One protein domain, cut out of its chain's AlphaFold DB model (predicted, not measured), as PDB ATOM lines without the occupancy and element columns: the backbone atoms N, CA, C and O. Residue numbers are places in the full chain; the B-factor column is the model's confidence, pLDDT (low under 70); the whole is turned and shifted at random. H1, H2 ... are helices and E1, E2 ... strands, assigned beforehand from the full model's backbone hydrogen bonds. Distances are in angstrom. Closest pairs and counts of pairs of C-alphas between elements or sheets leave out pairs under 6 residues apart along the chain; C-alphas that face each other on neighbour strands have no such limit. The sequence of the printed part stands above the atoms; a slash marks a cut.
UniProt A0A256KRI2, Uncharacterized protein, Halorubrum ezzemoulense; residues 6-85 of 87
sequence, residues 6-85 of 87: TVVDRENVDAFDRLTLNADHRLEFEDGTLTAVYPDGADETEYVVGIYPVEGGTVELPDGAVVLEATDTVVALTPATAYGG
ATOM      1  N   THR A   6     101.147  58.240  71.524       91.69
ATOM      2  CA  THR A   6     101.001  57.030  72.319       91.69
ATOM      3  C   THR A   6     100.118  56.063  71.543       91.69
ATOM      4  O   THR A   6      99.051  56.436  71.054       91.69
ATOM      5  N   VAL A   7     100.591  54.826  71.405       91.94
ATOM      6  CA  VAL A   7      99.836  53.720  70.815       91.94
ATOM      7  C   VAL A   7      99.690  52.656  71.888       91.94
ATOM      8  O   VAL A   7     100.690  52.103  72.349       91.94
ATOM      9  N   VAL A   8      98.455  52.394  72.298       91.56
ATOM     10  CA  VAL A   8      98.110  51.272  73.169       91.56
ATOM     11  C   VAL A   8      97.552  50.184  72.281       91.56
ATOM     12  O   VAL A   8      96.543  50.400  71.622       91.56
ATOM     13  N   ASP A   9      98.214  49.037  72.267       92.06
ATOM     14  CA  ASP A   9      97.780  47.857  71.535       92.06
ATOM     15  C   ASP A   9      97.582  46.719  72.533       92.06
ATOM     16  O   ASP A   9      98.480  46.400  73.323       92.06
ATOM     17  N   ARG A  10      96.359  46.195  72.591       90.88
ATOM     18  CA  ARG A  10      95.945  45.184  73.558       90.88
ATOM     19  C   ARG A  10      95.210  44.074  72.844       90.88
ATOM     20  O   ARG A  10      94.079  44.246  72.415       90.88
ATOM     21  N   GLU A  11      95.871  42.935  72.750       90.00
ATOM     22  CA  GLU A  11      95.326  41.710  72.181       90.00
ATOM     23  C   GLU A  11      94.526  40.935  73.238       90.00
ATOM     24  O   GLU A  11      94.873  40.968  74.420       90.00
ATOM     25  N   ASN A  12      93.531  40.158  72.798       86.88
ATOM     26  CA  ASN A  12      92.710  39.287  73.654       86.88
ATOM     27  C   ASN A  12      92.025  40.059  74.792       86.88
ATOM     28  O   ASN A  12      92.117  39.694  75.961       86.88
ATOM     29  N   VAL A  13      91.378  41.171  74.450       87.50
ATOM     30  CA  VAL A  13      90.622  41.969  75.415       87.50
ATOM     31  C   VAL A  13      89.351  41.216  75.798       87.50
ATOM     32  O   VAL A  13      88.423  41.083  75.002       87.50
ATOM     33  N   ASP A  14      89.326  40.733  77.037       86.06
ATOM     34  CA  ASP A  14      88.224  39.962  77.603       86.06
ATOM     35  C   ASP A  14      87.255  40.831  78.423       86.06
ATOM     36  O   ASP A  14      87.513  41.986  78.772       86.06
ATOM     37  N   ALA A  15      86.104  40.255  78.769       84.50
ATOM     38  CA  ALA A  15      85.184  40.867  79.720       84.50
ATOM     39  C   ALA A  15      85.875  41.116  81.070       84.50
ATOM     40  O   ALA A  15      86.630  40.271  81.549       84.50
ATOM     41  N   PHE A  16      85.536  42.225  81.729       86.00
ATOM     42  CA  PHE A  16      86.090  42.663  83.017       86.00
ATOM     43  C   PHE A  16      87.567  43.080  82.989       86.00
ATOM     44  O   PHE A  16      88.106  43.446  84.041       86.00
ATOM     45  N   ASP A  17      88.218  43.065  81.822       90.88
ATOM     46  CA  ASP A  17      89.592  43.534  81.695       90.88
ATOM     47  C   ASP A  17      89.683  45.043  81.954       90.88
ATOM     48  O   ASP A  17      88.719  45.788  81.746       90.88
ATOM     49  N   ARG A  18      90.838  45.495  82.450       91.50
ATOM     50  CA  ARG A  18      91.059  46.892  82.843       91.50
ATOM     51  C   ARG A  18      92.112  47.527  81.962       91.50
ATOM     52  O   ARG A  18      93.241  47.050  81.873       91.50
ATOM     53  N   LEU A  19      91.745  48.644  81.355       91.44
ATOM     54  CA  LEU A  19      92.537  49.315  80.339       91.44
ATOM     55  C   LEU A  19      92.646  50.795  80.686       91.44
ATOM     56  O   LEU A  19      91.644  51.448  80.948       91.44
ATOM     57  N   THR A  20      93.857  51.338  80.668       93.00
ATOM     58  CA  THR A  20      94.087  52.779  80.816       93.00
ATOM     59  C   THR A  20      94.459  53.340  79.456       93.00
ATOM     60  O   THR A  20      95.470  52.929  78.890       93.00
ATOM     61  N   LEU A  21      93.611  54.212  78.912       94.19
ATOM     62  CA  LEU A  21      93.792  54.809  77.587       94.19
ATOM     63  C   LEU A  21      92.949  56.076  77.425       94.19
ATOM     64  O   LEU A  21      92.075  56.365  78.242       94.19
ATOM     65  N   ASN A  22      93.186  56.820  76.348       93.81
ATOM     66  CA  ASN A  22      92.293  57.888  75.912       93.81
ATOM     67  C   ASN A  22      91.336  57.366  74.827       93.81
ATOM     68  O   ASN A  22      91.784  56.941  73.760       93.81
ATOM     69  N   ALA A  23      90.029  57.401  75.104       91.25
ATOM     70  CA  ALA A  23      88.995  56.934  74.179       91.25
ATOM     71  C   ALA A  23      88.368  58.063  73.333       91.25
ATOM     72  O   ALA A  23      87.612  57.778  72.409       91.25
ATOM     73  N   ASP A  24      88.688  59.330  73.619       89.31
ATOM     74  CA  ASP A  24      88.221  60.505  72.866       89.31
ATOM     75  C   ASP A  24      88.923  60.675  71.509       89.31
ATOM     76  O   ASP A  24      88.441  61.383  70.620       89.31
ATOM     77  N   HIS A  25      90.095  60.059  71.355       91.50
ATOM     78  CA  HIS A  25      90.867  60.066  70.120       91.50
ATOM     79  C   HIS A  25      90.561  58.836  69.256       91.50
ATOM     80  O   HIS A  25      89.412  58.420  69.116       91.50
ATOM     81  N   ARG A  26      91.568  58.291  68.564       91.94
ATOM     82  CA  ARG A  26      91.361  57.143  67.690       91.94
ATOM     83  C   ARG A  26      91.333  55.881  68.539       91.94
ATOM     84  O   ARG A  26      92.323  55.567  69.193       91.94
ATOM     85  N   LEU A  27      90.223  55.162  68.459       92.62
ATOM     86  CA  LEU A  27      90.015  53.864  69.081       92.62
ATOM     87  C   LEU A  27      89.532  52.891  68.005       92.62
ATOM     88  O   LEU A  27      88.596  53.197  67.267       92.62
ATOM     89  N   GLU A  28      90.181  51.740  67.907       91.88
ATOM     90  CA  GLU A  28      89.814  50.649  67.011       91.88
ATOM     91  C   GLU A  28      89.702  49.362  67.824       91.88
ATOM     92  O   GLU A  28      90.503  49.113  68.725       91.88
ATOM     93  N   PHE A  29      88.683  48.564  67.518       90.62
ATOM     94  CA  PHE A  29      88.474  47.254  68.112       90.62
ATOM     95  C   PHE A  29      88.153  46.260  66.999       90.62
ATOM     96  O   PHE A  29      87.130  46.393  66.328       90.62
ATOM     97  N   GLU A  30      89.046  45.302  66.770       88.88
ATOM     98  CA  GLU A  30      88.910  44.292  65.719       88.88
ATOM     99  C   GLU A  30      89.478  42.956  66.205       88.88
ATOM    100  O   GLU A  30      90.572  42.909  66.760       88.88
ATOM    101  N   ASP A  31      88.724  41.869  66.012       86.25
ATOM    102  CA  ASP A  31      89.135  40.495  66.360       86.25
ATOM    103  C   ASP A  31      89.637  40.347  67.816       86.25
ATOM    104  O   ASP A  31      90.616  39.664  68.105       86.25
ATOM    105  N   GLY A  32      88.995  41.050  68.761       85.06
ATOM    106  CA  GLY A  32      89.391  41.047  70.176       85.06
ATOM    107  C   GLY A  32      90.659  41.850  70.490       85.06
ATOM    108  O   GLY A  32      91.141  41.814  71.622       85.06
ATOM    109  N   THR A  33      91.198  42.577  69.512       90.38
ATOM    110  CA  THR A  33      92.332  43.486  69.681       90.38
ATOM    111  C   THR A  33      91.838  44.919  69.765       90.38
ATOM    112  O   THR A  33      91.116  45.392  68.888       90.38
ATOM    113  N   LEU A  34      92.233  45.615  70.827       92.81
ATOM    114  CA  LEU A  34      91.953  47.024  71.034       92.81
ATOM    115  C   LEU A  34      93.204  47.857  70.767       92.81
ATOM    116  O   LEU A  34      94.227  47.690  71.434       92.81
ATOM    117  N   THR A  35      93.082  48.809  69.850       93.56
ATOM    118  CA  THR A  35      94.139  49.757  69.514       93.56
ATOM    119  C   THR A  35      93.659  51.180  69.788       93.56
ATOM    120  O   THR A  35      92.699  51.653  69.182       93.56
ATOM    121  N   ALA A  36      94.336  51.895  70.684       93.38
ATOM    122  CA  ALA A  36      94.105  53.314  70.938       93.38
ATOM    123  C   ALA A  36      95.316  54.137  70.490       93.38
ATOM    124  O   ALA A  36      96.458  53.789  70.790       93.38
ATOM    125  N   VAL A  37      95.072  55.241  69.783       93.62
ATOM    126  CA  VAL A  37      96.115  56.156  69.304       93.62
ATOM    127  C   VAL A  37      95.754  57.589  69.673       93.62
ATOM    128  O   VAL A  37      94.756  58.138  69.202       93.62
ATOM    129  N   TYR A  38      96.605  58.212  70.482       93.75
ATOM    130  CA  TYR A  38      96.406  59.562  71.009       93.75
ATOM    131  C   TYR A  38      97.737  60.318  71.125       93.75
ATOM    132  O   TYR A  38      98.800  59.696  71.119       93.75
ATOM    133  N   PRO A  39      97.729  61.664  71.161       92.75
ATOM    134  CA  PRO A  39      98.948  62.430  71.384       92.75
ATOM    135  C   PRO A  39      99.571  62.105  72.744       92.75
ATOM    136  O   PRO A  39      98.869  61.880  73.728       92.75
ATOM    137  N   ASP A  40     100.903  62.106  72.787       88.62
ATOM    138  CA  ASP A  40     101.651  61.963  74.035       88.62
ATOM    139  C   ASP A  40     101.237  63.059  75.034       88.62
ATOM    140  O   ASP A  40     101.178  64.243  74.685       88.62
ATOM    141  N   GLY A  41     100.904  62.652  76.260       85.94
ATOM    142  CA  GLY A  41     100.401  63.545  77.307       85.94
ATOM    143  C   GLY A  41      98.908  63.888  77.231       85.94
ATOM    144  O   GLY A  41      98.479  64.780  77.960       85.94
ATOM    145  N   ALA A  42      98.121  63.222  76.377       91.06
ATOM    146  CA  ALA A  42      96.660  63.277  76.473       91.06
ATOM    147  C   ALA A  42      96.170  62.683  77.803       91.06
ATOM    148  O   ALA A  42      96.800  61.779  78.349       91.06
ATOM    149  N   ASP A  43      95.030  63.164  78.298       91.50
ATOM    150  CA  ASP A  43      94.407  62.632  79.506       91.50
ATOM    151  C   ASP A  43      93.940  61.187  79.282       91.50
ATOM    152  O   ASP A  43      93.137  60.901  78.392       91.50
ATOM    153  N   GLU A  44      94.443  60.264  80.095       92.75
ATOM    154  CA  GLU A  44      94.071  58.853  80.054       92.75
ATOM    155  C   GLU A  44      93.037  58.555  81.142       92.75
ATOM    156  O   GLU A  44      93.121  59.064  82.261       92.75
ATOM    157  N   THR A  45      92.069  57.700  80.824       93.25
ATOM    158  CA  THR A  45      91.053  57.232  81.769       93.25
ATOM    159  C   THR A  45      91.177  55.722  81.942       93.25
ATOM    160  O   THR A  45      91.485  54.997  80.996       93.25
ATOM    161  N   GLU A  46      90.965  55.235  83.167       93.38
ATOM    162  CA  GLU A  46      90.828  53.800  83.419       93.38
ATOM    163  C   GLU A  46      89.415  53.354  83.040       93.38
ATOM    164  O   GLU A  46      88.423  53.853  83.576       93.38
ATOM    165  N   TYR A  47      89.340  52.388  82.137       93.50
ATOM    166  CA  TYR A  47      88.128  51.733  81.692       93.50
ATOM    167  C   TYR A  47      88.129  50.260  82.093       93.50
ATOM    168  O   TYR A  47      89.173  49.619  82.202       93.50
ATOM    169  N   VAL A  48      86.930  49.721  82.261       92.94
ATOM    170  CA  VAL A  48      86.648  48.300  82.405       92.94
ATOM    171  C   VAL A  48      85.841  47.847  81.200       92.94
ATOM    172  O   VAL A  48      84.875  48.505  80.809       92.94
ATOM    173  N   VAL A  49      86.217  46.717  80.618       91.75
ATOM    174  CA  VAL A  49      85.470  46.111  79.518       91.75
ATOM    175  C   VAL A  49      84.183  45.508  80.074       91.75
ATOM    176  O   VAL A  49      84.199  44.543  80.840       91.75
ATOM    177  N   GLY A  50      83.053  46.095  79.707       90.44
ATOM    178  CA  GLY A  50      81.724  45.623  80.061       90.44
ATOM    179  C   GLY A  50      81.045  44.933  78.885       90.44
ATOM    180  O   GLY A  50      81.182  45.357  77.738       90.44
ATOM    181  N   ILE A  51      80.287  43.884  79.192       90.88
ATOM    182  CA  ILE A  51      79.414  43.194  78.245       90.88
ATOM    183  C   ILE A  51      77.974  43.420  78.693       90.88
ATOM    184  O   ILE A  51      77.608  43.063  79.815       90.88
ATOM    185  N   TYR A  52      77.166  43.996  77.810       90.25
ATOM    186  CA  TYR A  52      75.796  44.397  78.095       90.25
ATOM    187  C   TYR A  52      74.827  43.705  77.127       90.25
ATOM    188  O   TYR A  52      74.927  43.919  75.916       90.25
ATOM    189  N   PRO A  53      73.894  42.869  77.611       88.19
ATOM    190  CA  PRO A  53      72.888  42.256  76.749       88.19
ATOM    191  C   PRO A  53      71.935  43.317  76.188       88.19
ATOM    192  O   PRO A  53      71.514  44.225  76.905       88.19
ATOM    193  N   VAL A  54      71.579  43.194  74.908       89.81
ATOM    194  CA  VAL A  54      70.572  44.061  74.286       89.81
ATOM    195  C   VAL A  54      69.187  43.481  74.556       89.81
ATOM    196  O   VAL A  54      68.858  42.392  74.088       89.81
ATOM    197  N   GLU A  55      68.339  44.225  75.263       84.56
ATOM    198  CA  GLU A  55      66.958  43.823  75.544       84.56
ATOM    199  C   GLU A  55      65.980  44.738  74.801       84.56
ATOM    200  O   GLU A  55      66.006  45.962  74.922       84.56
ATOM    201  N   GLY A  56      65.115  44.151  73.967       82.75
ATOM    202  CA  GLY A  56      64.119  44.918  73.207       82.75
ATOM    203  C   GLY A  56      64.702  45.876  72.156       82.75
ATOM    204  O   GLY A  56      63.999  46.777  71.707       82.75
ATOM    205  N   GLY A  57      65.963  45.681  71.753       85.12
ATOM    206  CA  GLY A  57      66.666  46.534  70.784       85.12
ATOM    207  C   GLY A  57      67.347  47.762  71.397       85.12
ATOM    208  O   GLY A  57      67.850  48.605  70.658       85.12
ATOM    209  N   THR A  58      67.371  47.867  72.726       87.62
ATOM    210  CA  THR A  58      68.037  48.948  73.462       87.62
ATOM    211  C   THR A  58      68.945  48.385  74.551       87.62
ATOM    212  O   THR A  58      68.722  47.283  75.045       87.62
ATOM    213  N   VAL A  59      69.966  49.151  74.932       90.44
ATOM    214  CA  VAL A  59      70.864  48.832  76.045       90.44
ATOM    215  C   VAL A  59      71.147  50.103  76.838       90.44
ATOM    216  O   VAL A  59      71.316  51.174  76.254       90.44
ATOM    217  N   GLU A  60      71.169  49.994  78.162       88.75
ATOM    218  CA  GLU A  60      71.546  51.091  79.050       88.75
ATOM    219  C   GLU A  60      73.034  50.974  79.369       88.75
ATOM    220  O   GLU A  60      73.484  49.976  79.933       88.75
ATOM    221  N   LEU A  61      73.797  51.997  78.986       89.56
ATOM    222  CA  LEU A  61      75.219  52.087  79.277       89.56
ATOM    223  C   LEU A  61      75.465  53.198  80.303       89.56
ATOM    224  O   LEU A  61      74.791  54.231  80.259       89.56
ATOM    225  N   PRO A  62      76.423  53.004  81.222       88.94
ATOM    226  CA  PRO A  62      76.842  54.050  82.144       88.94
ATOM    227  C   PRO A  62      77.407  55.271  81.410       88.94
ATOM    228  O   PRO A  62      77.906  55.180  80.287       88.94
ATOM    229  N   ASP A  63      77.348  56.426  82.072       87.94
ATOM    230  CA  ASP A  63      77.854  57.675  81.510       87.94
ATOM    231  C   ASP A  63      79.366  57.583  81.233       87.94
ATOM    232  O   ASP A  63      80.123  56.984  82.003       87.94
ATOM    233  N   GLY A  64      79.797  58.139  80.102       88.00
ATOM    234  CA  GLY A  64      81.174  58.023  79.615       88.00
ATOM    235  C   GLY A  64      81.557  56.649  79.048       88.00
ATOM    236  O   GLY A  64      82.737  56.435  78.767       88.00
ATOM    237  N   ALA A  65      80.610  55.719  78.873       92.06
ATOM    238  CA  ALA A  65      80.882  54.454  78.200       92.06
ATOM    239  C   ALA A  65      81.139  54.639  76.696       92.06
ATOM    240  O   ALA A  65      80.455  55.407  76.017       92.06
ATOM    241  N   VAL A  66      82.094  53.879  76.163       92.75
ATOM    242  CA  VAL A  66      82.468  53.879  74.745       92.75
ATOM    243  C   VAL A  66      82.195  52.506  74.154       92.75
ATOM    244  O   VAL A  66      82.746  51.508  74.607       92.75
ATOM    245  N   VAL A  67      81.332  52.448  73.143       92.62
ATOM    246  CA  VAL A  67      80.956  51.195  72.473       92.62
ATOM    247  C   VAL A  67      82.108  50.717  71.588       92.62
ATOM    248  O   VAL A  67      82.561  51.459  70.720       92.62
ATOM    249  N   LEU A  68      82.550  49.479  71.801       90.69
ATOM    250  CA  LEU A  68      83.561  48.797  70.988       90.69
ATOM    251  C   LEU A  68      82.911  47.948  69.894       90.69
ATOM    252  O   LEU A  68      83.287  48.028  68.729       90.69
ATOM    253  N   GLU A  69      81.903  47.163  70.270       90.44
ATOM    254  CA  GLU A  69      81.161  46.279  69.375       90.44
ATOM    255  C   GLU A  69      79.680  46.274  69.770       90.44
ATOM    256  O   GLU A  69      79.348  46.284  70.955       90.44
ATOM    257  N   ALA A  70      78.781  46.252  68.783       89.06
ATOM    258  CA  ALA A  70      77.343  46.142  69.005       89.06
ATOM    259  C   ALA A  70      76.730  45.093  68.068       89.06
ATOM    260  O   ALA A  70      76.501  45.354  66.886       89.06
ATOM    261  N   THR A  71      76.466  43.906  68.614       85.56
ATOM    262  CA  THR A  71      75.751  42.808  67.946       85.56
ATOM    263  C   THR A  71      74.468  42.490  68.732       85.56
ATOM    264  O   THR A  71      73.722  43.405  69.078       85.56
ATOM    265  N   ASP A  72      74.199  41.222  69.056       85.50
ATOM    266  CA  ASP A  72      73.183  40.817  70.041       85.50
ATOM    267  C   ASP A  72      73.585  41.195  71.482       85.50
ATOM    268  O   ASP A  72      72.765  41.220  72.401       85.50
ATOM    269  N   THR A  73      74.869  41.498  71.674       89.19
ATOM    270  CA  THR A  73      75.451  41.987  72.922       89.19
ATOM    271  C   THR A  73      76.301  43.213  72.601       89.19
ATOM    272  O   THR A  73      76.905  43.286  71.529       89.19
ATOM    273  N   VAL A  74      76.342  44.192  73.502       91.50
ATOM    274  CA  VAL A  74      77.185  45.382  73.358       91.50
ATOM    275  C   VAL A  74      78.411  45.237  74.243       91.50
ATOM    276  O   VAL A  74      78.291  45.104  75.461       91.50
ATOM    277  N   VAL A  75      79.588  45.274  73.626       91.44
ATOM    278  CA  VAL A  75      80.872  45.360  74.322       91.44
ATOM    279  C   VAL A  75      81.245  46.832  74.402       91.44
ATOM    280  O   VAL A  75      81.309  47.516  73.380       91.44
ATOM    281  N   ALA A  76      81.468  47.340  75.610       93.50
ATOM    282  CA  ALA A  76      81.780  48.746  75.828       93.50
ATOM    283  C   ALA A  76      82.876  48.932  76.879       93.50
ATOM    284  O   ALA A  76      82.903  48.247  77.900       93.50
ATOM    285  N   LEU A  77      83.745  49.914  76.660       93.50
ATOM    286  CA  LEU A  77      84.631  50.442  77.687       93.50
ATOM    287  C   LEU A  77      83.817  51.316  78.625       93.50
ATOM    288  O   LEU A  77      83.303  52.354  78.225       93.50
ATOM    289  N   THR A  78      83.721  50.916  79.880       93.44
ATOM    290  CA  THR A  78      83.039  51.689  80.915       93.44
ATOM    291  C   THR A  78      84.066  52.325  81.832       93.44
ATOM    292  O   THR A  78      84.930  51.599  82.320       93.44
ATOM    293  N   PRO A  79      83.998  53.634  82.123       92.25
ATOM    294  CA  PRO A  79      84.908  54.257  83.076       92.25
ATOM    295  C   PRO A  79      84.901  53.484  84.397       92.25
ATOM    296  O   PRO A  79      83.833  53.171  84.922       92.25
ATOM    297  N   ALA A  80      86.065  53.175  84.964       88.75
ATOM    298  CA  ALA A  80      86.155  52.391  86.199       88.75
ATOM    299  C   ALA A  80      85.380  53.040  87.364       88.75
ATOM    300  O   ALA A  80      84.821  52.344  88.210       88.75
ATOM    301  N   THR A  81      85.273  54.372  87.354       87.19
ATOM    302  CA  THR A  81      84.448  55.161  88.281       87.19
ATOM    303  C   THR A  81      82.952  54.862  88.169       87.19
ATOM    304  O   THR A  81      82.242  54.954  89.167       87.19
ATOM    305  N   ALA A  82      82.474  54.487  86.981       83.44
ATOM    306  CA  ALA A  82      81.087  54.129  86.710       83.44
ATOM    307  C   ALA A  82      80.841  52.609  86.778       83.44
ATOM    308  O   ALA A  82      79.745  52.182  87.134       83.44
ATOM    309  N   TYR A  83      81.859  51.784  86.497       72.94
ATOM    310  CA  TYR A  83      81.768  50.317  86.546       72.94
ATOM    311  C   TYR A  83      81.639  49.757  87.975       72.94
ATOM    312  O   TYR A  83      81.192  48.632  88.175       72.94
ATOM    313  N   GLY A  84      82.020  50.543  88.982       60.62
ATOM    314  CA  GLY A  84      81.937  50.188  90.398       60.62
ATOM    315  C   GLY A  84      80.911  51.004  91.176       60.62
ATOM    316  O   GLY A  84      81.162  51.259  92.349       60.62
ATOM    317  N   GLY A  85      79.835  51.464  90.524       45.75
ATOM    318  CA  GLY A  85      78.820  52.354  91.096       45.75
ATOM    319  C   GLY A  85      78.591  52.168  92.600       45.75
ATOM    320  O   GLY A  85      78.029  51.162  93.019       45.75
TER     321      GLY A  85
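AT A GLANCE: This is residues 6 to 85 of the 87 residues of an uncharacterized protein of Halorubrum ezzemoulense (UniProt A0A256KRI2). Two antiparallel sheets make a sandwich, two sheets face to face: a small sheet of E1, E4 and E3 lies toward one end of the longest axis, and a larger, curled sheet of E2, E5, E7 and E6 covers it only in part and reaches on toward the other end. A single short helix, H1, sits beside the strands of the larger sheet, and the loop of residues 54 to 65 swings out past the end of E5. The printed part has 80 residues, with seven named strands and one named helix in the order E1, E2, E3, E4, E5, E6, E7, H1; the sheets run E1, E4, E3 and E2, E5, E7, E6, and the class is mostly strand. The whole is compact, with a radius of gyration of the C-alphas of 12.4 A and spans of 41 by 28 by 18 A.

HOW THE PARTS SIT: E1, residues 6 to 10, is an edge strand and the antiparallel neighbour of E4, residues 33 to 39, at 171 degrees between directions; N 8 and O 36 are within hydrogen-bond range at 2.9 A. A short link leads from E1 into the other sheet, to its edge strand E2, residues 18 to 21. The closest C-alphas of E1 and E2 are those of Val 8 and Leu 21, 7.1 A apart. A tight link then returns to the first sheet at E3, residues 26 to 30, its other edge strand. E3 and E4 form a hairpin at 170 degrees, with N 28 and O 35 2.8 A apart. After E4 a tight link crosses again to E5, residues 45 to 53, an inner strand antiparallel to E2 at 127 degrees, with N 47 and O 19 2.8 A apart. A long link leads to E6, residues 66 to 70, an edge strand that forms a hairpin with E7, residues 73 to 79, at 169 degrees; N 66 and O 77 are 2.8 A apart. E7 is also antiparallel to E5, at 156 degrees, with N 50 and O 76 2.8 A apart. The sheet E2, E5, E7, E6 is strongly twisted and curled like part of a barrel. The parts of the two sheets that face each other are 10.8 A centre to centre, their best planes 16 degrees apart and their strands at 29 degrees. The closest C-alphas of E3 and E6 are those of Phe 29 and Leu 68, 5.9 A apart, while E1 and E7 are apart. H1, residues 80 to 83, is on the larger sheet at a height over the sheet of 7.1 A, over none of its strands. The C-alphas of Tyr 47 and Ala 80, 5.0 A apart, are the closest of E5 and H1. H1 is too short for an O i to N i+4 pair inside it; its one O i to N i+3 pair is within range.

IN THESE COORDINATES: E1 begins at C-alpha 6, at (101.001, 57.030, 72.319), and measures 12.9 A from first to last C-alpha. E2 measures 9.9 A, E3 13.2 A and E4 20.1 A. E5, the longest strand with 9 residues, measures 24.1 A and ends at C-alpha 53, at (72.888, 42.256, 76.749). E6 measures 10.9 A and E7 18.5 A. H1 measures 4.9 A and ends at C-alpha 83, at (81.768, 50.317, 86.546).

THE WHOLE: The two C-alphas farthest apart are those of Asp 40 and Gly 56, at 41.2 A. The printed part runs from residue 6 to residue 85 and has no cut. The link of 12 residues from E5 to E6 is the long one, its C-alphas 7 to 23 A from the mean of the C-alphas. The mean pLDDT of the printed part is 89.0, and residues 84 to 85 are under 70.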